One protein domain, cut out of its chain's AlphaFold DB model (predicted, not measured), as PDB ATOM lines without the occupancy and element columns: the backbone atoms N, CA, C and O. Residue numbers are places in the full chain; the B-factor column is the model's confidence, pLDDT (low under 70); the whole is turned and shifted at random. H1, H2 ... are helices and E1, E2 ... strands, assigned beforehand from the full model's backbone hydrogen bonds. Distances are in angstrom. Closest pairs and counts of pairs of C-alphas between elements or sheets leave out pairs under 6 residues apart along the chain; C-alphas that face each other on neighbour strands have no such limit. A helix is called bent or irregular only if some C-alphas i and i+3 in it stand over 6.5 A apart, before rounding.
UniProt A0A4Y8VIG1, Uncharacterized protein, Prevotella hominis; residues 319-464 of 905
ATOM      1  N   VAL A 319      -4.030 -15.609  -5.155       96.94
ATOM      2  CA  VAL A 319      -3.597 -17.003  -5.025       96.94
ATOM      3  C   VAL A 319      -4.738 -17.968  -5.347       96.94
ATOM      4  O   VAL A 319      -5.885 -17.743  -4.959       96.94
ATOM      5  N   ALA A 320      -4.418 -19.021  -6.087       97.44
ATOM      6  CA  ALA A 320      -5.209 -20.239  -6.240       97.44
ATOM      7  C   ALA A 320      -4.326 -21.426  -5.834       97.44
ATOM      8  O   ALA A 320      -3.134 -21.240  -5.590       97.44
ATOM      9  N   TYR A 321      -4.865 -22.642  -5.782       96.94
ATOM     10  CA  TYR A 321      -4.053 -23.812  -5.439       96.94
ATOM     11  C   TYR A 321      -4.250 -24.972  -6.399       96.94
ATOM     12  O   TYR A 321      -5.289 -25.110  -7.040       96.94
ATOM     13  N   PHE A 322      -3.244 -25.831  -6.462       95.44
ATOM     14  CA  PHE A 322      -3.258 -27.079  -7.205       95.44
ATOM     15  C   PHE A 322      -2.823 -28.206  -6.275       95.44
ATOM     16  O   PHE A 322      -1.827 -28.076  -5.563       95.44
ATOM     17  N   ILE A 323      -3.582 -29.296  -6.240       93.31
ATOM     18  CA  ILE A 323      -3.346 -30.403  -5.307       93.31
ATOM     19  C   ILE A 323      -3.661 -31.737  -5.977       93.31
ATOM     20  O   ILE A 323      -4.572 -31.813  -6.802       93.31
ATOM     21  N   SER A 324      -2.925 -32.792  -5.623       91.94
ATOM     22  CA  SER A 324      -3.296 -34.159  -5.995       91.94
ATOM     23  C   SER A 324      -4.275 -34.792  -5.001       91.94
ATOM     24  O   SER A 324      -4.356 -34.374  -3.854       91.94
ATOM     25  N   ASP A 325      -4.937 -35.866  -5.413       88.44
ATOM     26  CA  ASP A 325      -5.803 -36.724  -4.593       88.44
ATOM     27  C   ASP A 325      -5.051 -37.693  -3.655       88.44
ATOM     28  O   ASP A 325      -5.676 -38.520  -2.990       88.44
ATOM     29  N   ALA A 326      -3.719 -37.611  -3.591       86.06
ATOM     30  CA  ALA A 326      -2.914 -38.433  -2.696       86.06
ATOM     31  C   ALA A 326      -3.102 -38.029  -1.214       86.06
ATOM     32  O   ALA A 326      -3.124 -36.832  -0.914       86.06
ATOM     33  N   PRO A 327      -3.158 -38.991  -0.268       82.94
ATOM     34  CA  PRO A 327      -3.326 -38.697   1.159       82.94
ATOM     35  C   PRO A 327      -2.236 -37.798   1.756       82.94
ATOM     36  O   PRO A 327      -2.487 -37.074   2.708       82.94
ATOM     37  N   ASP A 328      -1.021 -37.820   1.222       80.38
ATOM     38  CA  ASP A 328       0.119 -37.029   1.697       80.38
ATOM     39  C   ASP A 328       0.309 -35.702   0.934       80.38
ATOM     40  O   ASP A 328       1.290 -34.986   1.152       80.38
ATOM     41  N   ALA A 329      -0.613 -35.355   0.030       84.56
ATOM     42  CA  ALA A 329      -0.483 -34.181  -0.821       84.56
ATOM     43  C   ALA A 329      -0.529 -32.870  -0.022       84.56
ATOM     44  O   ALA A 329      -1.376 -32.670   0.844       84.56
ATOM     45  N   THR A 330       0.352 -31.934  -0.378       86.38
ATOM     46  CA  THR A 330       0.296 -30.536   0.073       86.38
ATOM     47  C   THR A 330      -0.076 -29.646  -1.111       86.38
ATOM     48  O   THR A 330       0.357 -29.892  -2.238       86.38
ATOM     49  N   VAL A 331      -0.884 -28.612  -0.870       89.56
ATOM     50  CA  VAL A 331      -1.275 -27.643  -1.903       89.56
ATOM     51  C   VAL A 331      -0.061 -26.914  -2.493       89.56
ATOM     52  O   VAL A 331       0.804 -26.428  -1.765       89.56
ATOM     53  N   MET A 332      -0.022 -26.790  -3.819       91.75
ATOM     54  CA  MET A 332       0.882 -25.882  -4.523       91.75
ATOM     55  C   MET A 332       0.156 -24.556  -4.783       91.75
ATOM     56  O   MET A 332      -0.853 -24.578  -5.492       91.75
ATOM     57  N   PRO A 333       0.626 -23.416  -4.251       93.88
ATOM     58  CA  PRO A 333       0.048 -22.115  -4.565       93.88
ATOM     59  C   PRO A 333       0.396 -21.690  -5.997       93.88
ATOM     60  O   PRO A 333       1.520 -21.877  -6.457       93.88
ATOM     61  N   LEU A 334      -0.574 -21.099  -6.693       96.12
ATOM     62  CA  LEU A 334      -0.431 -20.488  -8.011       96.12
ATOM     63  C   LEU A 334      -0.723 -19.001  -7.879       96.12
ATOM     64  O   LEU A 334      -1.715 -18.630  -7.250       96.12
ATOM     65  N   TYR A 335       0.094 -18.162  -8.509       95.62
ATOM     66  CA  TYR A 335       0.031 -16.714  -8.306       95.62
ATOM     67  C   TYR A 335      -0.399 -15.956  -9.552       95.62
ATOM     68  O   TYR A 335       0.145 -16.176 -10.636       95.62
ATOM     69  N   ASP A 336      -1.312 -15.008  -9.355       95.75
ATOM     70  CA  ASP A 336      -1.692 -13.977 -10.318       95.75
ATOM     71  C   ASP A 336      -1.351 -12.585  -9.763       95.75
ATOM     72  O   ASP A 336      -1.369 -12.340  -8.551       95.75
ATOM     73  N   THR A 337      -1.040 -11.659 -10.662       94.75
ATOM     74  CA  THR A 337      -0.666 -10.277 -10.356       94.75
ATOM     75  C   THR A 337      -1.336  -9.323 -11.344       94.75
ATOM     76  O   THR A 337      -2.016  -9.734 -12.290       94.75
ATOM     77  N   TYR A 338      -1.204  -8.016 -11.110       93.88
ATOM     78  CA  TYR A 338      -1.647  -7.029 -12.095       93.88
ATOM     79  C   TYR A 338      -0.843  -7.143 -13.384       93.88
ATOM     80  O   TYR A 338       0.366  -7.371 -13.362       93.88
ATOM     81  N   LYS A 339      -1.514  -6.894 -14.505       93.31
ATOM     82  CA  LYS A 339      -0.859  -6.704 -15.793       93.31
ATOM     83  C   LYS A 339       0.149  -5.558 -15.700       93.31
ATOM     84  O   LYS A 339      -0.057  -4.571 -14.998       93.31
ATOM     85  N   LYS A 340       1.235  -5.677 -16.461       86.25
ATOM     86  CA  LYS A 340       2.360  -4.732 -16.431       86.25
ATOM     87  C   LYS A 340       1.950  -3.267 -16.642       86.25
ATOM     88  O   LYS A 340       2.434  -2.394 -15.929       86.25
ATOM     89  N   ASP A 341       1.048  -3.023 -17.591       88.12
ATOM     90  CA  ASP A 341       0.658  -1.677 -18.040       88.12
ATOM     91  C   ASP A 341      -0.839  -1.381 -17.823       88.12
ATOM     92  O   ASP A 341      -1.378  -0.412 -18.354       88.12
ATOM     93  N   ASP A 342      -1.526  -2.228 -17.055       90.81
ATOM     94  CA  ASP A 342      -2.964  -2.136 -16.813       90.81
ATOM     95  C   ASP A 342      -3.245  -2.538 -15.354       90.81
ATOM     96  O   ASP A 342      -2.894  -3.654 -14.968       90.81
ATOM     97  N   PRO A 343      -3.837  -1.664 -14.510       90.25
ATOM     98  CA  PRO A 343      -4.151  -1.964 -13.112       90.25
ATOM     99  C   PRO A 343      -5.348  -2.927 -12.993       90.25
ATOM    100  O   PRO A 343      -6.350  -2.631 -12.344       90.25
ATOM    101  N   GLN A 344      -5.233  -4.078 -13.645       93.38
ATOM    102  CA  GLN A 344      -6.182  -5.172 -13.705       93.38
ATOM    103  C   GLN A 344      -5.424  -6.485 -13.541       93.38
ATOM    104  O   GLN A 344      -4.360  -6.681 -14.129       93.38
ATOM    105  N   PHE A 345      -5.986  -7.394 -12.749       94.12
ATOM    106  CA  PHE A 345      -5.463  -8.750 -12.612       94.12
ATOM    107  C   PHE A 345      -5.418  -9.481 -13.960       94.12
ATOM    108  O   PHE A 345      -6.319  -9.339 -14.793       94.12
ATOM    109  N   SER A 346      -4.360 -10.258 -14.194       94.19
ATOM    110  CA  SER A 346      -4.198 -10.982 -15.458       94.19
ATOM    111  C   SER A 346      -5.136 -12.191 -15.559       94.19
ATOM    112  O   SER A 346      -5.500 -12.594 -16.667       94.19
ATOM    113  N   ASN A 347      -5.570 -12.720 -14.407       94.94
ATOM    114  CA  ASN A 347      -6.275 -13.993 -14.239       94.94
ATOM    115  C   ASN A 347      -5.480 -15.180 -14.790       94.94
ATOM    116  O   ASN A 347      -6.059 -16.156 -15.260       94.94
ATOM    117  N   LYS A 348      -4.152 -15.089 -14.761       95.88
ATOM    118  CA  LYS A 348      -3.253 -16.185 -15.101       95.88
ATOM    119  C   LYS A 348      -2.448 -16.531 -13.865       95.88
ATOM    120  O   LYS A 348      -1.564 -15.784 -13.453       95.88
ATOM    121  N   PHE A 349      -2.800 -17.659 -13.269       97.25
ATOM    122  CA  PHE A 349      -2.193 -18.149 -12.047       97.25
ATOM    123  C   PHE A 349      -1.112 -19.158 -12.410       97.25
ATOM    124  O   PHE A 349      -1.435 -20.178 -13.012       97.25
ATOM    125  N   PHE A 350       0.142 -18.901 -12.043       97.44
ATOM    126  CA  PHE A 350       1.262 -19.778 -12.402       97.44
ATOM    127  C   PHE A 350       1.909 -20.448 -11.192       97.44
ATOM    128  O   PHE A 350       2.062 -19.818 -10.147       97.44
ATOM    129  N   ALA A 351       2.357 -21.691 -11.378       95.31
ATOM    130  CA  ALA A 351       3.297 -22.379 -10.493       95.31
ATOM    131  C   ALA A 351       4.130 -23.415 -11.260       95.31
ATOM    132  O   ALA A 351       3.737 -23.865 -12.338       95.31
ATOM    133  N   THR A 352       5.254 -23.840 -10.684       95.00
ATOM    134  CA  THR A 352       5.927 -25.081 -11.091       95.00
ATOM    135  C   THR A 352       5.370 -26.229 -10.248       95.00
ATOM    136  O   THR A 352       5.417 -26.170  -9.025       95.00
ATOM    137  N   VAL A 353       4.865 -27.281 -10.890       93.88
ATOM    138  CA  VAL A 353       4.279 -28.458 -10.227       93.88
ATOM    139  C   VAL A 353       4.937 -29.739 -10.717       93.88
ATOM    140  O   VAL A 353       5.365 -29.818 -11.868       93.88
ATOM    141  N   ASN A 354       4.963 -30.763  -9.865       93.06
ATOM    142  CA  ASN A 354       5.314 -32.124 -10.255       93.06
ATOM    143  C   ASN A 354       4.053 -32.901 -10.643       93.06
ATOM    144  O   ASN A 354       3.206 -33.161  -9.792       93.06
ATOM    145  N   LEU A 355       3.932 -33.289 -11.914       93.81
ATOM    146  CA  LEU A 355       2.858 -34.171 -12.366       93.81
ATOM    147  C   LEU A 355       3.358 -35.619 -12.383       93.81
ATOM    148  O   LEU A 355       4.145 -36.004 -13.247       93.81
ATOM    149  N   ALA A 356       2.898 -36.424 -11.431       88.38
ATOM    150  CA  ALA A 356       3.299 -37.816 -11.256       88.38
ATOM    151  C   ALA A 356       2.225 -38.829 -11.692       88.38
ATOM    152  O   ALA A 356       1.038 -38.516 -11.816       88.38
ATOM    153  N   ALA A 357       2.675 -40.070 -11.902       82.75
ATOM    154  CA  ALA A 357       1.817 -41.213 -12.184       82.75
ATOM    155  C   ALA A 357       0.890 -41.544 -11.006       82.75
ATOM    156  O   ALA A 357       1.236 -41.298  -9.855       82.75
ATOM    157  N   ASN A 358      -0.253 -42.173 -11.307       82.69
ATOM    158  CA  ASN A 358      -1.241 -42.629 -10.319       82.69
ATOM    159  C   ASN A 358      -1.779 -41.522  -9.396       82.69
ATOM    160  O   ASN A 358      -2.253 -41.816  -8.305       82.69
ATOM    161  N   ARG A 359      -1.708 -40.267  -9.843       86.88
ATOM    162  CA  ARG A 359      -2.290 -39.109  -9.169       86.88
ATOM    163  C   ARG A 359      -3.295 -38.435 -10.089       86.88
ATOM    164  O   ARG A 359      -3.067 -38.337 -11.299       86.88
ATOM    165  N   SER A 360      -4.371 -37.943  -9.498       93.38
ATOM    166  CA  SER A 360      -5.337 -37.053 -10.137       93.38
ATOM    167  C   SER A 360      -5.315 -35.713  -9.415       93.38
ATOM    168  O   SER A 360      -4.949 -35.653  -8.245       93.38
ATOM    169  N   TYR A 361      -5.686 -34.629 -10.091       95.50
ATOM    170  CA  TYR A 361      -5.459 -33.280  -9.578       95.50
ATOM    171  C   TYR A 361      -6.729 -32.444  -9.545       95.50
ATOM    172  O   TYR A 361      -7.549 -32.488 -10.461       95.50
ATOM    173  N   TYR A 362      -6.851 -31.633  -8.503       96.44
ATOM    174  CA  TYR A 362      -7.845 -30.577  -8.397       96.44
ATOM    175  C   TYR A 362      -7.170 -29.213  -8.478       96.44
ATOM    176  O   TYR A 362      -6.052 -29.017  -7.992       96.44
ATOM    177  N   VAL A 363      -7.900 -28.247  -9.026       97.62
ATOM    178  CA  VAL A 363      -7.648 -26.830  -8.766       97.62
ATOM    179  C   VAL A 363      -8.521 -26.416  -7.584       97.62
ATOM    180  O   VAL A 363      -9.704 -26.737  -7.553       97.62
ATOM    181  N   ILE A 364      -7.971 -25.688  -6.618       97.50
ATOM    182  CA  ILE A 364      -8.737 -25.050  -5.548       97.50
ATOM    183  C   ILE A 364      -8.800 -23.554  -5.845       97.50
ATOM    184  O   ILE A 364      -7.770 -22.894  -5.988       97.50
ATOM    185  N   SER A 365     -10.014 -23.022  -5.956       97.56
ATOM    186  CA  SER A 365     -10.259 -21.660  -6.432       97.56
ATOM    187  C   SER A 365     -11.496 -21.056  -5.779       97.56
ATOM    188  O   SER A 365     -12.407 -21.764  -5.353       97.56
ATOM    189  N   ASN A 366     -11.538 -19.729  -5.716       97.38
ATOM    190  CA  ASN A 366     -12.710 -18.947  -5.337       97.38
ATOM    191  C   ASN A 366     -13.057 -17.875  -6.384       97.38
ATOM    192  O   ASN A 366     -13.769 -16.928  -6.064       97.38
ATOM    193  N   TYR A 367     -12.548 -17.997  -7.614       97.50
ATOM    194  CA  TYR A 367     -12.743 -17.018  -8.682       97.50
ATOM    195  C   TYR A 367     -13.925 -17.402  -9.580       97.50
ATOM    196  O   TYR A 367     -13.896 -18.426 -10.262       97.50
ATOM    197  N   VAL A 368     -14.940 -16.540  -9.619       96.75
ATOM    198  CA  VAL A 368     -16.036 -16.608 -10.592       96.75
ATOM    199  C   VAL A 368     -15.500 -16.184 -11.956       96.75
ATOM    200  O   VAL A 368     -14.722 -15.230 -12.047       96.75
ATOM    201  N   ARG A 369     -15.944 -16.859 -13.021       95.50
ATOM    202  CA  ARG A 369     -15.380 -16.710 -14.369       95.50
ATOM    203  C   ARG A 369     -15.325 -15.265 -14.859       95.50
ATOM    204  O   ARG A 369     -14.331 -14.817 -15.420       95.50
ATOM    205  N   ASP A 370     -16.422 -14.548 -14.667       94.81
ATOM    206  CA  ASP A 370     -16.585 -13.147 -15.044       94.81
ATOM    207  C   ASP A 370     -17.623 -12.502 -14.119       94.81
ATOM    208  O   ASP A 370     -18.513 -13.177 -13.587       94.81
ATOM    209  N   LYS A 371     -17.547 -11.182 -13.962       91.94
ATOM    210  CA  LYS A 371     -18.517 -10.384 -13.203       91.94
ATOM    211  C   LYS A 371     -19.979 -10.580 -13.622       91.94
ATOM    212  O   LYS A 371     -20.863 -10.372 -12.797       91.94
ATOM    213  N   LEU A 372     -20.255 -11.003 -14.856       92.44
ATOM    214  CA  LEU A 372     -21.610 -11.308 -15.331       92.44
ATOM    215  C   LEU A 372     -22.205 -12.596 -14.731       92.44
ATOM    216  O   LEU A 372     -23.420 -12.777 -14.786       92.44
ATOM    217  N   TYR A 373     -21.385 -13.480 -14.150       94.19
ATOM    218  CA  TYR A 373     -21.831 -14.774 -13.612       94.19
ATOM    219  C   TYR A 373     -21.955 -14.797 -12.083       94.19
ATOM    220  O   TYR A 373     -22.300 -15.832 -11.516       94.19
ATOM    221  N   THR A 374     -21.735 -13.670 -11.396       93.88
ATOM    222  CA  THR A 374     -21.739 -13.619  -9.921       93.88
ATOM    223  C   THR A 374     -23.084 -13.981  -9.297       93.88
ATOM    224  O   THR A 374     -23.115 -14.446  -8.162       93.88
ATOM    225  N   GLU A 375     -24.192 -13.829 -10.030       94.12
ATOM    226  CA  GLU A 375     -25.523 -14.233  -9.559       94.12
ATOM    227  C   GLU A 375     -25.606 -15.721  -9.190       94.12
ATOM    228  O   GLU A 375     -26.312 -16.071  -8.242       94.12
ATOM    229  N   TRP A 376     -24.855 -16.583  -9.883       94.88
ATOM    230  CA  TRP A 376     -24.798 -18.020  -9.596       94.88
ATOM    231  C   TRP A 376     -24.009 -18.336  -8.319       94.88
ATOM    232  O   TRP A 376     -24.281 -19.336  -7.663       94.88
ATOM    233  N   ALA A 377     -23.084 -17.460  -7.917       94.75
ATOM    234  CA  ALA A 377     -22.244 -17.608  -6.726       94.75
ATOM    235  C   ALA A 377     -22.674 -16.717  -5.544       94.75
ATOM    236  O   ALA A 377     -21.980 -16.662  -4.525       94.75
ATOM    237  N   LYS A 378     -23.814 -16.021  -5.632       94.25
ATOM    238  CA  LYS A 378     -24.240 -15.051  -4.605       94.25
ATOM    239  C   LYS A 378     -24.440 -15.657  -3.216       94.25
ATOM    240  O   LYS A 378     -24.261 -14.971  -2.213       94.25
ATOM    241  N   SER A 379     -24.785 -16.947  -3.138       92.94
ATOM    242  CA  SER A 379     -24.898 -17.680  -1.868       92.94
ATOM    243  C   SER A 379     -23.569 -17.762  -1.113       92.94
ATOM    244  O   SER A 379     -23.571 -17.960   0.098       92.94
ATOM    245  N   TYR A 380     -22.453 -17.558  -1.815       94.69
ATOM    246  CA  TYR A 380     -21.091 -17.521  -1.290       94.69
ATOM    247  C   TYR A 380     -20.485 -16.110  -1.370       94.69
ATOM    248  O   TYR A 380     -19.273 -15.941  -1.489       94.69
ATOM    249  N   GLY A 381     -21.334 -15.077  -1.331       93.81
ATOM    250  CA  GLY A 381     -20.919 -13.680  -1.187       93.81
ATOM    251  C   GLY A 381     -20.346 -13.017  -2.441       93.81
ATOM    252  O   GLY A 381     -19.939 -11.863  -2.358       93.81
ATOM    253  N   ALA A 382     -20.323 -13.695  -3.594       94.44
ATOM    254  CA  ALA A 382     -19.889 -13.067  -4.838       94.44
ATOM    255  C   ALA A 382     -20.898 -12.006  -5.308       94.44
ATOM    256  O   ALA A 382     -22.111 -12.217  -5.276       94.44
ATOM    257  N   PHE A 383     -20.386 -10.882  -5.804       94.25
ATOM    258  CA  PHE A 383     -21.164  -9.836  -6.464       94.25
ATOM    259  C   PHE A 383     -20.312  -9.149  -7.533       94.25
ATOM    260  O   PHE A 383     -19.084  -9.247  -7.510       94.25
ATOM    261  N   ASN A 384     -20.956  -8.455  -8.471       94.00
ATOM    262  CA  ASN A 384     -20.272  -7.664  -9.490       94.00
ATOM    263  C   ASN A 384     -19.767  -6.343  -8.874       94.00
ATOM    264  O   ASN A 384     -20.596  -5.501  -8.520       94.00
ATOM    265  N   PRO A 385     -18.444  -6.123  -8.759       90.81
ATOM    266  CA  PRO A 385     -17.917  -4.901  -8.162       90.81
ATOM    267  C   PRO A 385     -17.911  -3.709  -9.128       90.81
ATOM    268  O   PRO A 385     -17.600  -2.604  -8.710       90.81
ATOM    269  N   GLU A 386     -18.188  -3.916 -10.420       89.75
ATOM    270  CA  GLU A 386     -18.084  -2.903 -11.485       89.75
ATOM    271  C   GLU A 386     -16.707  -2.213 -11.587       89.75
ATOM    272  O   GLU A 386     -16.562  -1.168 -12.221       89.75
ATOM    273  N   LEU A 387     -15.663  -2.832 -11.029       90.50
ATOM    274  CA  LEU A 387     -14.299  -2.313 -11.048       90.50
ATOM    275  C   LEU A 387     -13.516  -2.827 -12.253       90.50
ATOM    276  O   LEU A 387     -13.468  -4.028 -12.509       90.50
ATOM    277  N   HIS A 388     -12.816  -1.919 -12.942       90.81
ATOM    278  CA  HIS A 388     -11.902  -2.272 -14.037       90.81
ATOM    279  C   HIS A 388     -10.841  -3.284 -13.596       90.81
ATOM    280  O   HIS A 388     -10.554  -4.231 -14.320       90.81
ATOM    281  N   ALA A 389     -10.326  -3.135 -12.373       90.06
ATOM    282  CA  ALA A 389      -9.287  -4.008 -11.842       90.06
ATOM    283  C   ALA A 389      -9.719  -5.483 -11.696       90.06
ATOM    284  O   ALA A 389      -8.864  -6.367 -11.608       90.06
ATOM    285  N   ILE A 390     -11.033  -5.746 -11.671       93.06
ATOM    286  CA  ILE A 390     -11.630  -7.023 -11.277       93.06
ATOM    287  C   ILE A 390     -12.523  -7.556 -12.402       93.06
ATOM    288  O   ILE A 390     -13.703  -7.221 -12.503       93.06
ATOM    289  N   SER A 391     -11.969  -8.427 -13.243       92.69
ATOM    290  CA  SER A 391     -12.752  -9.166 -14.244       92.69
ATOM    291  C   SER A 391     -13.372 -10.441 -13.674       92.69
ATOM    292  O   SER A 391     -14.527 -10.727 -13.971       92.69
ATOM    293  N   CYS A 392     -12.628 -11.163 -12.830       95.62
ATOM    294  CA  CYS A 392     -13.061 -12.370 -12.127       95.62
ATOM    295  C   CYS A 392     -13.262 -12.038 -10.635       95.62
ATOM    296  O   CYS A 392     -12.261 -11.911  -9.910       95.62
ATOM    297  N   PRO A 393     -14.505 -11.805 -10.165       95.75
ATOM    298  CA  PRO A 393     -14.791 -11.574  -8.749       95.75
ATOM    299  C   PRO A 393     -14.645 -12.853  -7.924       95.75
ATOM    300  O   PRO A 393     -14.711 -13.959  -8.459       95.75
ATOM    301  N   THR A 394     -14.489 -12.704  -6.612       96.88
ATOM    302  CA  THR A 394     -14.267 -13.825  -5.695       96.88
ATOM    303  C   THR A 394     -15.476 -14.170  -4.823       96.88
ATOM    304  O   THR A 394     -16.287 -13.308  -4.482       96.88
ATOM    305  N   THR A 395     -15.571 -15.438  -4.423       96.94
ATOM    306  CA  THR A 395     -16.424 -15.918  -3.324       96.94
ATOM    307  C   THR A 395     -15.702 -15.838  -1.977       96.94
ATOM    308  O   THR A 395     -14.478 -15.663  -1.899       96.94
ATOM    309  N   ASN A 396     -16.466 -16.012  -0.895       96.81
ATOM    310  CA  ASN A 396     -15.966 -16.058   0.482       96.81
ATOM    311  C   ASN A 396     -15.592 -17.464   0.989       96.81
ATOM    312  O   ASN A 396     -15.182 -17.604   2.141       96.81
ATOM    313  N   LYS A 397     -15.715 -18.486   0.137       96.88
ATOM    314  CA  LYS A 397     -15.295 -19.874   0.377       96.88
ATOM    315  C   LYS A 397     -14.520 -20.415  -0.820       96.88
ATOM    316  O   LYS A 397     -14.727 -19.950  -1.943       96.88
ATOM    317  N   LEU A 398     -13.670 -21.405  -0.566       97.38
ATOM    318  CA  LEU A 398     -12.924 -22.151  -1.576       97.38
ATOM    319  C   LEU A 398     -13.750 -23.312  -2.151       97.38
ATOM    320  O   LEU A 398     -14.486 -23.999  -1.436       97.38
ATOM    321  N   PHE A 399     -13.573 -23.552  -3.447       97.12
ATOM    322  CA  PHE A 399     -14.157 -24.660  -4.197       97.12
ATOM    323  C   PHE A 399     -13.053 -25.590  -4.695       97.12
ATOM    324  O   PHE A 399     -11.975 -25.125  -5.062       97.12
ATOM    325  N   MET A 400     -13.342 -26.891  -4.761       95.50
ATOM    326  CA  MET A 400     -12.504 -27.867  -5.463       95.50
ATOM    327  C   MET A 400     -13.047 -28.098  -6.874       95.50
ATOM    328  O   MET A 400     -14.195 -28.523  -7.031       95.50
ATOM    329  N   LEU A 401     -12.217 -27.830  -7.880       96.81
ATOM    330  CA  LEU A 401     -12.565 -27.871  -9.293       96.81
ATOM    331  C   LEU A 401     -11.872 -29.051  -9.988       96.81
ATOM    332  O   LEU A 401     -10.653 -29.219  -9.871       96.81
ATOM    333  N   GLY A 402     -12.642 -29.834 -10.741       95.94
ATOM    334  CA  GLY A 402     -12.189 -30.977 -11.539       95.94
ATOM    335  C   GLY A 402     -12.737 -30.931 -12.969       95.94
ATOM    336  O   GLY A 402     -13.527 -30.052 -13.293       95.94
ATOM    337  N   ASN A 403     -12.327 -31.859 -13.836       94.56
ATOM    338  CA  ASN A 403     -12.764 -31.918 -15.245       94.56
ATOM    339  C   ASN A 403     -13.683 -33.116 -15.558       94.56
ATOM    340  O   ASN A 403     -13.830 -33.502 -16.716       94.56
ATOM    341  N   GLY A 404     -14.224 -33.766 -14.528       90.56
ATOM    342  CA  GLY A 404     -15.062 -34.957 -14.671       90.56
ATOM    343  C   GLY A 404     -14.261 -36.258 -14.756       90.56
ATOM    344  O   GLY A 404     -14.769 -37.277 -15.221       90.56
ATOM    345  N   GLY A 405     -13.002 -36.268 -14.303       90.69
ATOM    346  CA  GLY A 405     -12.168 -37.473 -14.336       90.69
ATOM    347  C   GLY A 405     -11.614 -37.794 -15.723       90.69
ATOM    348  O   GLY A 405     -11.216 -38.945 -15.967       90.69
ATOM    349  N   LEU A 406     -11.612 -36.803 -16.617       90.00
ATOM    350  CA  LEU A 406     -11.114 -36.900 -17.983       90.00
ATOM    351  C   LEU A 406      -9.587 -36.773 -18.003       90.00
ATOM    352  O   LEU A 406      -8.975 -36.084 -17.182       90.00
ATOM    353  N   GLU A 407      -8.957 -37.459 -18.955       93.38
ATOM    354  CA  GLU A 407      -7.519 -37.331 -19.168       93.38
ATOM    355  C   GLU A 407      -7.206 -36.022 -19.899       93.38
ATOM    356  O   GLU A 407      -7.757 -35.741 -20.960       93.38
ATOM    357  N   TYR A 408      -6.287 -35.234 -19.347       93.00
ATOM    358  CA  TYR A 408      -5.868 -33.964 -19.914       93.00
ATOM    359  C   TYR A 408      -5.239 -34.143 -21.304       93.00
ATOM    360  O   TYR A 408      -4.182 -34.770 -21.463       93.00
ATOM    361  N   ILE A 409      -5.841 -33.500 -22.307       90.94
ATOM    362  CA  ILE A 409      -5.315 -33.438 -23.681       90.94
ATOM    363  C   ILE A 409      -5.029 -32.011 -24.174       90.94
ATOM    364  O   ILE A 409      -4.596 -31.857 -25.317       90.94
ATOM    365  N   GLY A 410      -5.195 -31.001 -23.312       89.25
ATOM    366  CA  GLY A 410      -4.848 -29.602 -23.589       89.25
ATOM    367  C   GLY A 410      -5.838 -28.839 -24.465       89.25
ATOM    368  O   GLY A 410      -5.439 -27.891 -25.136       89.25
ATOM    369  N   LYS A 411      -7.098 -29.272 -24.494       91.12
ATOM    370  CA  LYS A 411      -8.202 -28.595 -25.177       91.12
ATOM    371  C   LYS A 411      -9.524 -28.928 -24.495       91.12
ATOM    372  O   LYS A 411      -9.586 -29.916 -23.761       91.12
ATOM    373  N   ASP A 412     -10.535 -28.134 -24.809       86.00
ATOM    374  CA  ASP A 412     -11.864 -28.257 -24.228       86.00
ATOM    375  C   ASP A 412     -12.555 -29.543 -24.715       86.00
ATOM    376  O   ASP A 412     -12.446 -29.890 -25.905       86.00
ATOM    377  N   PRO A 413     -13.308 -30.235 -23.837       87.44
ATOM    378  CA  PRO A 413     -13.563 -29.916 -22.423       87.44
ATOM    379  C   PRO A 413     -12.515 -30.452 -21.426       87.44
ATOM    380  O   PRO A 413     -12.648 -30.231 -20.226       87.44
ATOM    381  N   GLU A 414     -11.505 -31.210 -21.861       92.06
ATOM    382  CA  GLU A 414     -10.621 -31.974 -20.962       92.06
ATOM    383  C   GLU A 414      -9.608 -31.128 -20.169       92.06
ATOM    384  O   GLU A 414      -9.012 -31.615 -19.205       92.06
ATOM    385  N   ASN A 415      -9.376 -29.882 -20.569       94.50
ATOM    386  CA  ASN A 415      -8.614 -28.870 -19.827       94.50
ATOM    387  C   ASN A 415      -9.506 -27.968 -18.952       94.50
ATOM    388  O   ASN A 415      -8.962 -27.166 -18.196       94.50
ATOM    389  N   GLU A 416     -10.834 -28.062 -19.046       96.69
ATOM    390  CA  GLU A 416     -11.759 -27.205 -18.304       96.69
ATOM    391  C   GLU A 416     -12.050 -27.799 -16.926       96.69
ATOM    392  O   GLU A 416     -12.391 -28.977 -16.804       96.69
ATOM    393  N   VAL A 417     -11.939 -26.980 -15.882       97.38
ATOM    394  CA  VAL A 417     -12.186 -27.377 -14.496       97.38
ATOM    395  C   VAL A 417     -13.359 -26.604 -13.891       97.38
ATOM    396  O   VAL A 417     -13.458 -25.383 -14.028       97.38
ATOM    397  N   LEU A 418     -14.251 -27.325 -13.211       95.81
ATOM    398  CA  LEU A 418     -15.521 -26.855 -12.655       95.81
ATOM    399  C   LEU A 418     -15.733 -27.443 -11.246       95.81
ATOM    400  O   LEU A 418     -15.220 -28.528 -10.962       95.81
ATOM    401  N   PRO A 419     -16.484 -26.776 -10.351       95.75
ATOM    402  CA  PRO A 419     -16.922 -27.373  -9.090       95.75
ATOM    403  C   PRO A 419     -17.738 -28.648  -9.308       95.75
ATOM    404  O   PRO A 419     -18.343 -28.817 -10.356       95.75
ATOM    405  N   ASN A 420     -17.830 -29.507  -8.293       92.56
ATOM    406  CA  ASN A 420     -18.629 -30.737  -8.340       92.56
ATOM    407  C   ASN A 420     -18.242 -31.740  -9.446       92.56
ATOM    408  O   ASN A 420     -19.066 -32.534  -9.898       92.56
ATOM    409  N   GLU A 421     -16.973 -31.738  -9.839       92.00
ATOM    410  CA  GLU A 421     -16.442 -32.640 -10.853       92.00
ATOM    411  C   GLU A 421     -15.301 -33.501 -10.303       92.00
ATOM    412  O   GLU A 421     -14.566 -33.098  -9.401       92.00
ATOM    413  N   ALA A 422     -15.121 -34.690 -10.882       92.25
ATOM    414  CA  ALA A 422     -13.994 -35.575 -10.578       92.25
ATOM    415  C   ALA A 422     -12.634 -34.955 -10.979       92.25
ATOM    416  O   ALA A 422     -12.574 -34.166 -11.930       92.25
ATOM    417  N   PRO A 423     -11.526 -35.336 -10.308       94.88
ATOM    418  CA  PRO A 423     -10.225 -34.699 -10.494       94.88
ATOM    419  C   PRO A 423      -9.628 -34.984 -11.874       94.88
ATOM    420  O   PRO A 423      -9.844 -36.044 -12.460       94.88
ATOM    421  N   VAL A 424      -8.808 -34.056 -12.358       95.88
ATOM    422  CA  VAL A 424      -8.108 -34.125 -13.644       95.88
ATOM    423  C   VAL A 424      -7.105 -35.273 -13.647       95.88
ATOM    424  O   VAL A 424      -6.227 -35.340 -12.787       95.88
ATOM    425  N   LYS A 425      -7.172 -36.153 -14.651       94.50
ATOM    426  CA  LYS A 425      -6.149 -37.187 -14.870       94.50
ATOM    427  C   LYS A 425      -5.079 -36.670 -15.821       94.50
ATOM    428  O   LYS A 425      -5.396 -36.070 -16.843       94.50
ATOM    429  N   ILE A 426      -3.811 -36.939 -15.531       92.75
ATOM    430  CA  ILE A 426      -2.699 -36.501 -16.385       92.75
ATOM    431  C   ILE A 426      -2.214 -37.656 -17.261       92.75
ATOM    432  O   ILE A 426      -1.896 -38.737 -16.768       92.75
ATOM    433  N   ASN A 427      -2.119 -37.413 -18.570       89.50
ATOM    434  CA  ASN A 427      -1.525 -38.369 -19.501       89.50
ATOM    435  C   ASN A 427      -0.027 -38.552 -19.209       89.50
ATOM    436  O   ASN A 427       0.690 -37.576 -18.995       89.50
ATOM    437  N   LYS A 428       0.477 -39.787 -19.320       89.00
ATOM    438  CA  LYS A 428       1.895 -40.133 -19.101       89.00
ATOM    439  C   LYS A 428       2.893 -39.244 -19.853       89.00
ATOM    440  O   LYS A 428       3.988 -39.003 -19.353       89.00
ATOM    441  N   ARG A 429       2.545 -38.758 -21.049       89.25
ATOM    442  CA  ARG A 429       3.406 -37.865 -21.851       89.25
ATOM    443  C   ARG A 429       3.650 -36.497 -21.203       89.25
ATOM    444  O   ARG A 429       4.567 -35.801 -21.613       89.25
ATOM    445  N   ASN A 430       2.825 -36.140 -20.222       91.56
ATOM    446  CA  ASN A 430       2.872 -34.888 -19.481       91.56
ATOM    447  C   ASN A 430       3.387 -35.092 -18.046       91.56
ATOM    448  O   ASN A 430       3.224 -34.196 -17.229       91.56
ATOM    449  N   PHE A 431       3.956 -36.253 -17.701       93.25
ATOM    450  CA  PHE A 431       4.581 -36.428 -16.389       93.25
ATOM    451  C   PHE A 431       5.896 -35.653 -16.285       93.25
ATOM    452  O   PHE A 431       6.627 -35.518 -17.265       93.25
ATOM    453  N   GLY A 432       6.202 -35.201 -15.073       93.19
ATOM    454  CA  GLY A 432       7.398 -34.435 -14.741       93.19
ATOM    455  C   GLY A 432       7.085 -33.054 -14.175       93.19
ATOM    456  O   GLY A 432       5.932 -32.609 -14.131       93.19
ATOM    457  N   VAL A 433       8.147 -32.374 -13.746       95.25
ATOM    458  CA  VAL A 433       8.086 -31.024 -13.191       95.25
ATOM    459  C   VAL A 433       7.985 -30.010 -14.327       95.25
ATOM    460  O   VAL A 433       8.864 -29.933 -15.189       95.25
ATOM    461  N   GLN A 434       6.904 -29.234 -14.337       95.12
ATOM    462  CA  GLN A 434       6.608 -28.259 -15.387       95.12
ATOM    463  C   GLN A 434       5.784 -27.087 -14.855       95.12
ATOM    464  O   GLN A 434       5.292 -27.116 -13.729       95.12
ATOM    465  N   ILE A 435       5.647 -26.046 -15.674       96.44
ATOM    466  CA  ILE A 435       4.852 -24.872 -15.324       96.44
ATOM    467  C   ILE A 435       3.382 -25.152 -15.655       96.44
ATOM    468  O   ILE A 435       3.051 -25.595 -16.756       96.44
ATOM    469  N   VAL A 436       2.502 -24.872 -14.702       96.81
ATOM    470  CA  VAL A 436       1.048 -24.926 -14.863       96.81
ATOM    471  C   VAL A 436       0.480 -23.519 -14.780       96.81
ATOM    472  O   VAL A 436       0.867 -22.740 -13.912       96.81
ATOM    473  N   GLU A 437      -0.441 -23.215 -15.692       97.50
ATOM    474  CA  GLU A 437      -1.304 -22.038 -15.663       97.50
ATOM    475  C   GLU A 437      -2.736 -22.481 -15.333       97.50
ATOM    476  O   GLU A 437      -3.284 -23.365 -15.989       97.50
ATOM    477  N   TYR A 438      -3.351 -21.854 -14.334       97.81
ATOM    478  CA  TYR A 438      -4.798 -21.875 -14.139       97.81
ATOM    479  C   TYR A 438      -5.376 -20.528 -14.565       97.81
ATOM    480  O   TYR A 438      -4.880 -19.476 -14.155       97.81
ATOM    481  N   ASN A 439      -6.429 -20.554 -15.380       97.38
ATOM    482  CA  ASN A 439      -7.076 -19.347 -15.873       97.38
ATOM    483  C   ASN A 439      -8.600 -19.394 -15.660       97.38
ATOM    484  O   ASN A 439      -9.295 -20.031 -16.457       97.38
ATOM    485  N   PRO A 440      -9.146 -18.704 -14.637       97.00
ATOM    486  CA  PRO A 440     -10.585 -18.676 -14.380       97.00
ATOM    487  C   PRO A 440     -11.381 -17.867 -15.414       97.00
ATOM    488  O   PRO A 440     -12.598 -17.925 -15.412       97.00
ATOM    489  N   SER A 441     -10.747 -17.100 -16.305       95.56
ATOM    490  CA  SER A 441     -11.476 -16.290 -17.301       95.56
ATOM    491  C   SER A 441     -11.801 -17.040 -18.604       95.56
ATOM    492  O   SER A 441     -12.362 -16.457 -19.536       95.56
ATOM    493  N   LYS A 442     -11.439 -18.326 -18.687       95.31
ATOM    494  CA  LYS A 442     -11.507 -19.154 -19.899       95.31
ATOM    495  C   LYS A 442     -12.455 -20.359 -19.773       95.31
ATOM    496  O   LYS A 442     -13.016 -20.589 -18.705       95.31
ATOM    497  N   GLY A 443     -12.649 -21.085 -20.877       92.44
ATOM    498  CA  GLY A 443     -13.590 -22.201 -21.022       92.44
ATOM    499  C   GLY A 443     -14.983 -21.817 -21.548       92.44
ATOM    500  O   GLY A 443     -15.345 -20.628 -21.616       92.44
ATOM    501  N   ASP A 444     -15.764 -22.842 -21.910       92.00
ATOM    502  CA  ASP A 444     -17.146 -22.772 -22.398       92.00
ATOM    503  C   ASP A 444     -18.086 -22.240 -21.317       92.00
ATOM    504  O   ASP A 444     -18.501 -22.922 -20.374       92.00
ATOM    505  N   ASP A 445     -18.475 -20.983 -21.492       89.31
ATOM    506  CA  ASP A 445     -19.310 -20.273 -20.543       89.31
ATOM    507  C   ASP A 445     -20.702 -20.899 -20.377       89.31
ATOM    508  O   ASP A 445     -21.359 -20.654 -19.368       89.31
ATOM    509  N   ASN A 446     -21.162 -21.736 -21.309       90.44
ATOM    510  CA  ASN A 446     -22.447 -22.420 -21.188       90.44
ATOM    511  C   ASN A 446     -22.440 -23.501 -20.109       90.44
ATOM    512  O   ASN A 446     -23.496 -23.782 -19.549       90.44
ATOM    513  N   ARG A 447     -21.269 -24.050 -19.768       89.75
ATOM    514  CA  ARG A 447     -21.119 -25.096 -18.747       89.75
ATOM    515  C   ARG A 447     -21.133 -24.563 -17.316       89.75
ATOM    516  O   ARG A 447     -21.334 -25.336 -16.395       89.75
ATOM    517  N   CYS A 448     -20.926 -23.258 -17.123       89.94
ATOM    518  CA  CYS A 448     -20.860 -22.648 -15.789       89.94
ATOM    519  C   CYS A 448     -22.123 -21.873 -15.382       89.94
ATOM    520  O   CYS A 448     -22.237 -21.438 -14.235       89.94
ATOM    521  N   LYS A 449     -23.081 -21.680 -16.302       88.81
ATOM    522  CA  LYS A 449     -24.319 -20.898 -16.104       88.81
ATOM    523  C   LYS A 449     -25.399 -21.696 -15.361       88.81
ATOM    524  O   LYS A 449     -26.544 -21.762 -15.808       88.81
ATOM    525  N   ASP A 450     -25.046 -22.306 -14.239       85.44
ATOM    526  CA  ASP A 450     -25.983 -23.069 -13.422       85.44
ATOM    527  C   ASP A 450     -25.618 -23.046 -11.925       85.44
ATOM    528  O   ASP A 450     -24.570 -22.547 -11.508       85.44
ATOM    529  N   ASN A 451     -26.522 -23.583 -11.103       80.75
ATOM    530  CA  ASN A 451     -26.348 -23.680  -9.651       80.75
ATOM    531  C   ASN A 451     -25.458 -24.856  -9.213       80.75
ATOM    532  O   ASN A 451     -25.184 -24.974  -8.024       80.75
ATOM    533  N   ASN A 452     -25.049 -25.744 -10.120       85.19
ATOM    534  CA  ASN A 452     -24.136 -26.844  -9.806       85.19
ATOM    535  C   ASN A 452     -22.676 -26.389  -9.915       85.19
ATOM    536  O   ASN A 452     -21.834 -26.852  -9.153       85.19
ATOM    537  N   HIS A 453     -22.383 -25.454 -10.815       91.62
ATOM    538  CA  HIS A 453     -21.044 -24.939 -11.086       91.62
ATOM    539  C   HIS A 453     -20.857 -23.496 -10.602       91.62
ATOM    540  O   HIS A 453     -19.742 -22.988 -10.606       91.62
ATOM    541  N   PHE A 454     -21.920 -22.831 -10.140       94.50
ATOM    542  CA  PHE A 454     -21.872 -21.532  -9.455       94.50
ATOM    543  C   PHE A 454     -21.196 -20.409 -10.267       94.50
ATOM    544  O   PHE A 454     -20.624 -19.488  -9.694       94.50
ATOM    545  N   GLY A 455     -21.230 -20.449 -11.602       94.12
ATOM    546  CA  GLY A 455     -20.530 -19.461 -12.437       94.12
ATOM    547  C   GLY A 455     -19.006 -19.632 -12.483       94.12
ATOM    548  O   GLY A 455     -18.309 -18.757 -13.000       94.12
ATOM    549  N   PHE A 456     -18.479 -20.734 -11.945       96.56
ATOM    550  CA  PHE A 456     -17.071 -21.102 -12.044       96.56
ATOM    551  C   PHE A 456     -16.844 -21.925 -13.299       96.56
ATOM    552  O   PHE A 456     -17.591 -22.854 -13.579       96.56
ATOM    553  N   ILE A 457     -15.771 -21.601 -14.003       96.19
ATOM    554  CA  ILE A 457     -15.069 -22.447 -14.964       96.19
ATOM    555  C   ILE A 457     -13.677 -21.856 -15.112       96.19
ATOM    556  O   ILE A 457     -13.490 -20.652 -14.948       96.19
ATOM    557  N   GLY A 458     -12.688 -22.691 -15.377       97.00
ATOM    558  CA  GLY A 458     -11.391 -22.209 -15.814       97.00
ATOM    559  C   GLY A 458     -10.664 -23.260 -16.621       97.00
ATOM    560  O   GLY A 458     -11.012 -24.435 -16.574       97.00
ATOM    561  N   GLU A 459      -9.638 -22.840 -17.342       97.50
ATOM    562  CA  GLU A 459      -8.758 -23.757 -18.059       97.50
ATOM    563  C   GLU A 459      -7.499 -24.033 -17.238       97.50
ATOM    564  O   GLU A 459      -6.868 -23.116 -16.702       97.50
ATOM    565  N   LEU A 460      -7.118 -25.304 -17.179       97.38
ATOM    566  CA  LEU A 460      -5.784 -25.747 -16.810       97.38
ATOM    567  C   LEU A 460      -4.924 -25.788 -18.076       97.38
ATOM    568  O   LEU A 460      -5.315 -26.382 -19.077       97.38
ATOM    569  N   ILE A 461      -3.745 -25.181 -18.057       96.44
ATOM    570  CA  ILE A 461      -2.847 -25.123 -19.212       96.44
ATOM    571  C   ILE A 461      -1.458 -25.577 -18.768       96.44
ATOM    572  O   ILE A 461      -0.844 -24.986 -17.880       96.44
ATOM    573  N   LEU A 462      -0.942 -26.621 -19.414       96.00
ATOM    574  CA  LEU A 462       0.451 -27.044 -19.256       96.00
ATOM    575  C   LEU A 462       1.340 -26.190 -20.163       96.00
ATOM    576  O   LEU A 462       1.215 -26.227 -21.389       96.00
ATOM    577  N   ARG A 463       2.208 -25.389 -19.550       95.12
ATOM    578  CA  ARG A 463       3.041 -24.391 -20.221       95.12
ATOM    579  C   ARG A 463       4.315 -25.020 -20.782       95.12
ATOM    580  O   ARG A 463       4.909 -25.903 -20.170       95.12
ATOM    581  N   THR A 464       4.758 -24.527 -21.935       92.62
ATOM    582  CA  THR A 464       5.949 -25.018 -22.651       92.62
ATOM    583  C   THR A 464       7.098 -24.007 -22.660       92.62
ATOM    584  O   THR A 464       8.016 -24.129 -23.466       92.62
TER     585      THR A 464
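This is residues 319 to 464 of the 905 residues of an uncharacterized protein of Prevotella hominis (UniProt A0A4Y8VIG1). Picture a small, flattened barrel, nearly closed: E1, E5, E6, E7, E10, E9 and E4 follow one another round its wall, and E4 comes close to E2 without pairing with it. The far part of E2 extends past this ring to pair with E3, short E8 pairs with one end of E5, and H1 crosses E6 on the outside. The printed part has 146 residues with one named helix and ten named strands, in the order E1 E2 E3 E4 E5 H1 E6 E7 E8 E9 E10; the neighbour strands are antiparallel, and the class is mostly strand, though under half of the residues are in named elements. The whole is compact, with a radius of gyration of the C-alphas of 14.6 A and spans of 43 by 35 by 28 A.

Begin in the strongly twisted, branched sheet at E5, residues 360 to 367, which has three neighbours; the N and O pairs named here are within hydrogen-bond range. On one side of E5 find E1, residues 319 to 324, with N 321 to O 364 at 2.9 A. On the other side are E6, residues 394 to 402, with N 401 to O 363 at 2.8 A, and edge strand E8, residues 424 to 426, with N 361 to O 424 at 2.8 A. E6 bends by 100 degrees at residue 397 and forms a hairpin with E7, residues 416 to 419, with N 418 to O 402 at 2.8 A. On the other side of E7 from E6 is its antiparallel neighbour E10, residues 458 to 462, with N 417 to O 458 at 2.8 A. E10 forms a hairpin with E9, residues 432 to 439, with N 461 to O 437 at 2.8 A. On the other side of E9 is edge strand E4, residues 349 to 355, with N 436 to O 351 at 2.9 A. Back at E1, a meander, each strand the antiparallel neighbour of the one before, takes in E2, residues 332 to 339, and E3, residues 342 to 345, with N 334 to O 320 at 2.8 A and N 339 to O 344 at 2.9 A. The closest C-alphas of E2 and E4, Asp 336 and Phe 349, are 4.5 A apart. H1, residues 371 to 380, is on the sheet at a height of 8.0 A, over E6 and across it at 84 degrees on the local plane; their closest C-alphas, Tyr 380 and Thr 395, are 5.3 A apart. H1 is irregular, with C-alphas 376 and 379 at 7.7 A; 1 of 6 O i to N i+4 pairs and 3 of 7 O i to N i+3 pairs are within range.

Find C-alpha 319 at (-3.597, -17.003, -5.025), where E1 begins its 17.2 A. E2 measures 22.3 A, E5 21.4 A and E9 20.9 A. E10 ends at C-alpha 462, (0.451, -27.044, -19.256).

The two C-alphas farthest apart, those of Ala 357 and Glu 386, are 43.2 A apart. The printed part has no cut; the long links are residues 381 to 393, 403 to 415 and 440 to 457. No printed residue is under 70 in pLDDT.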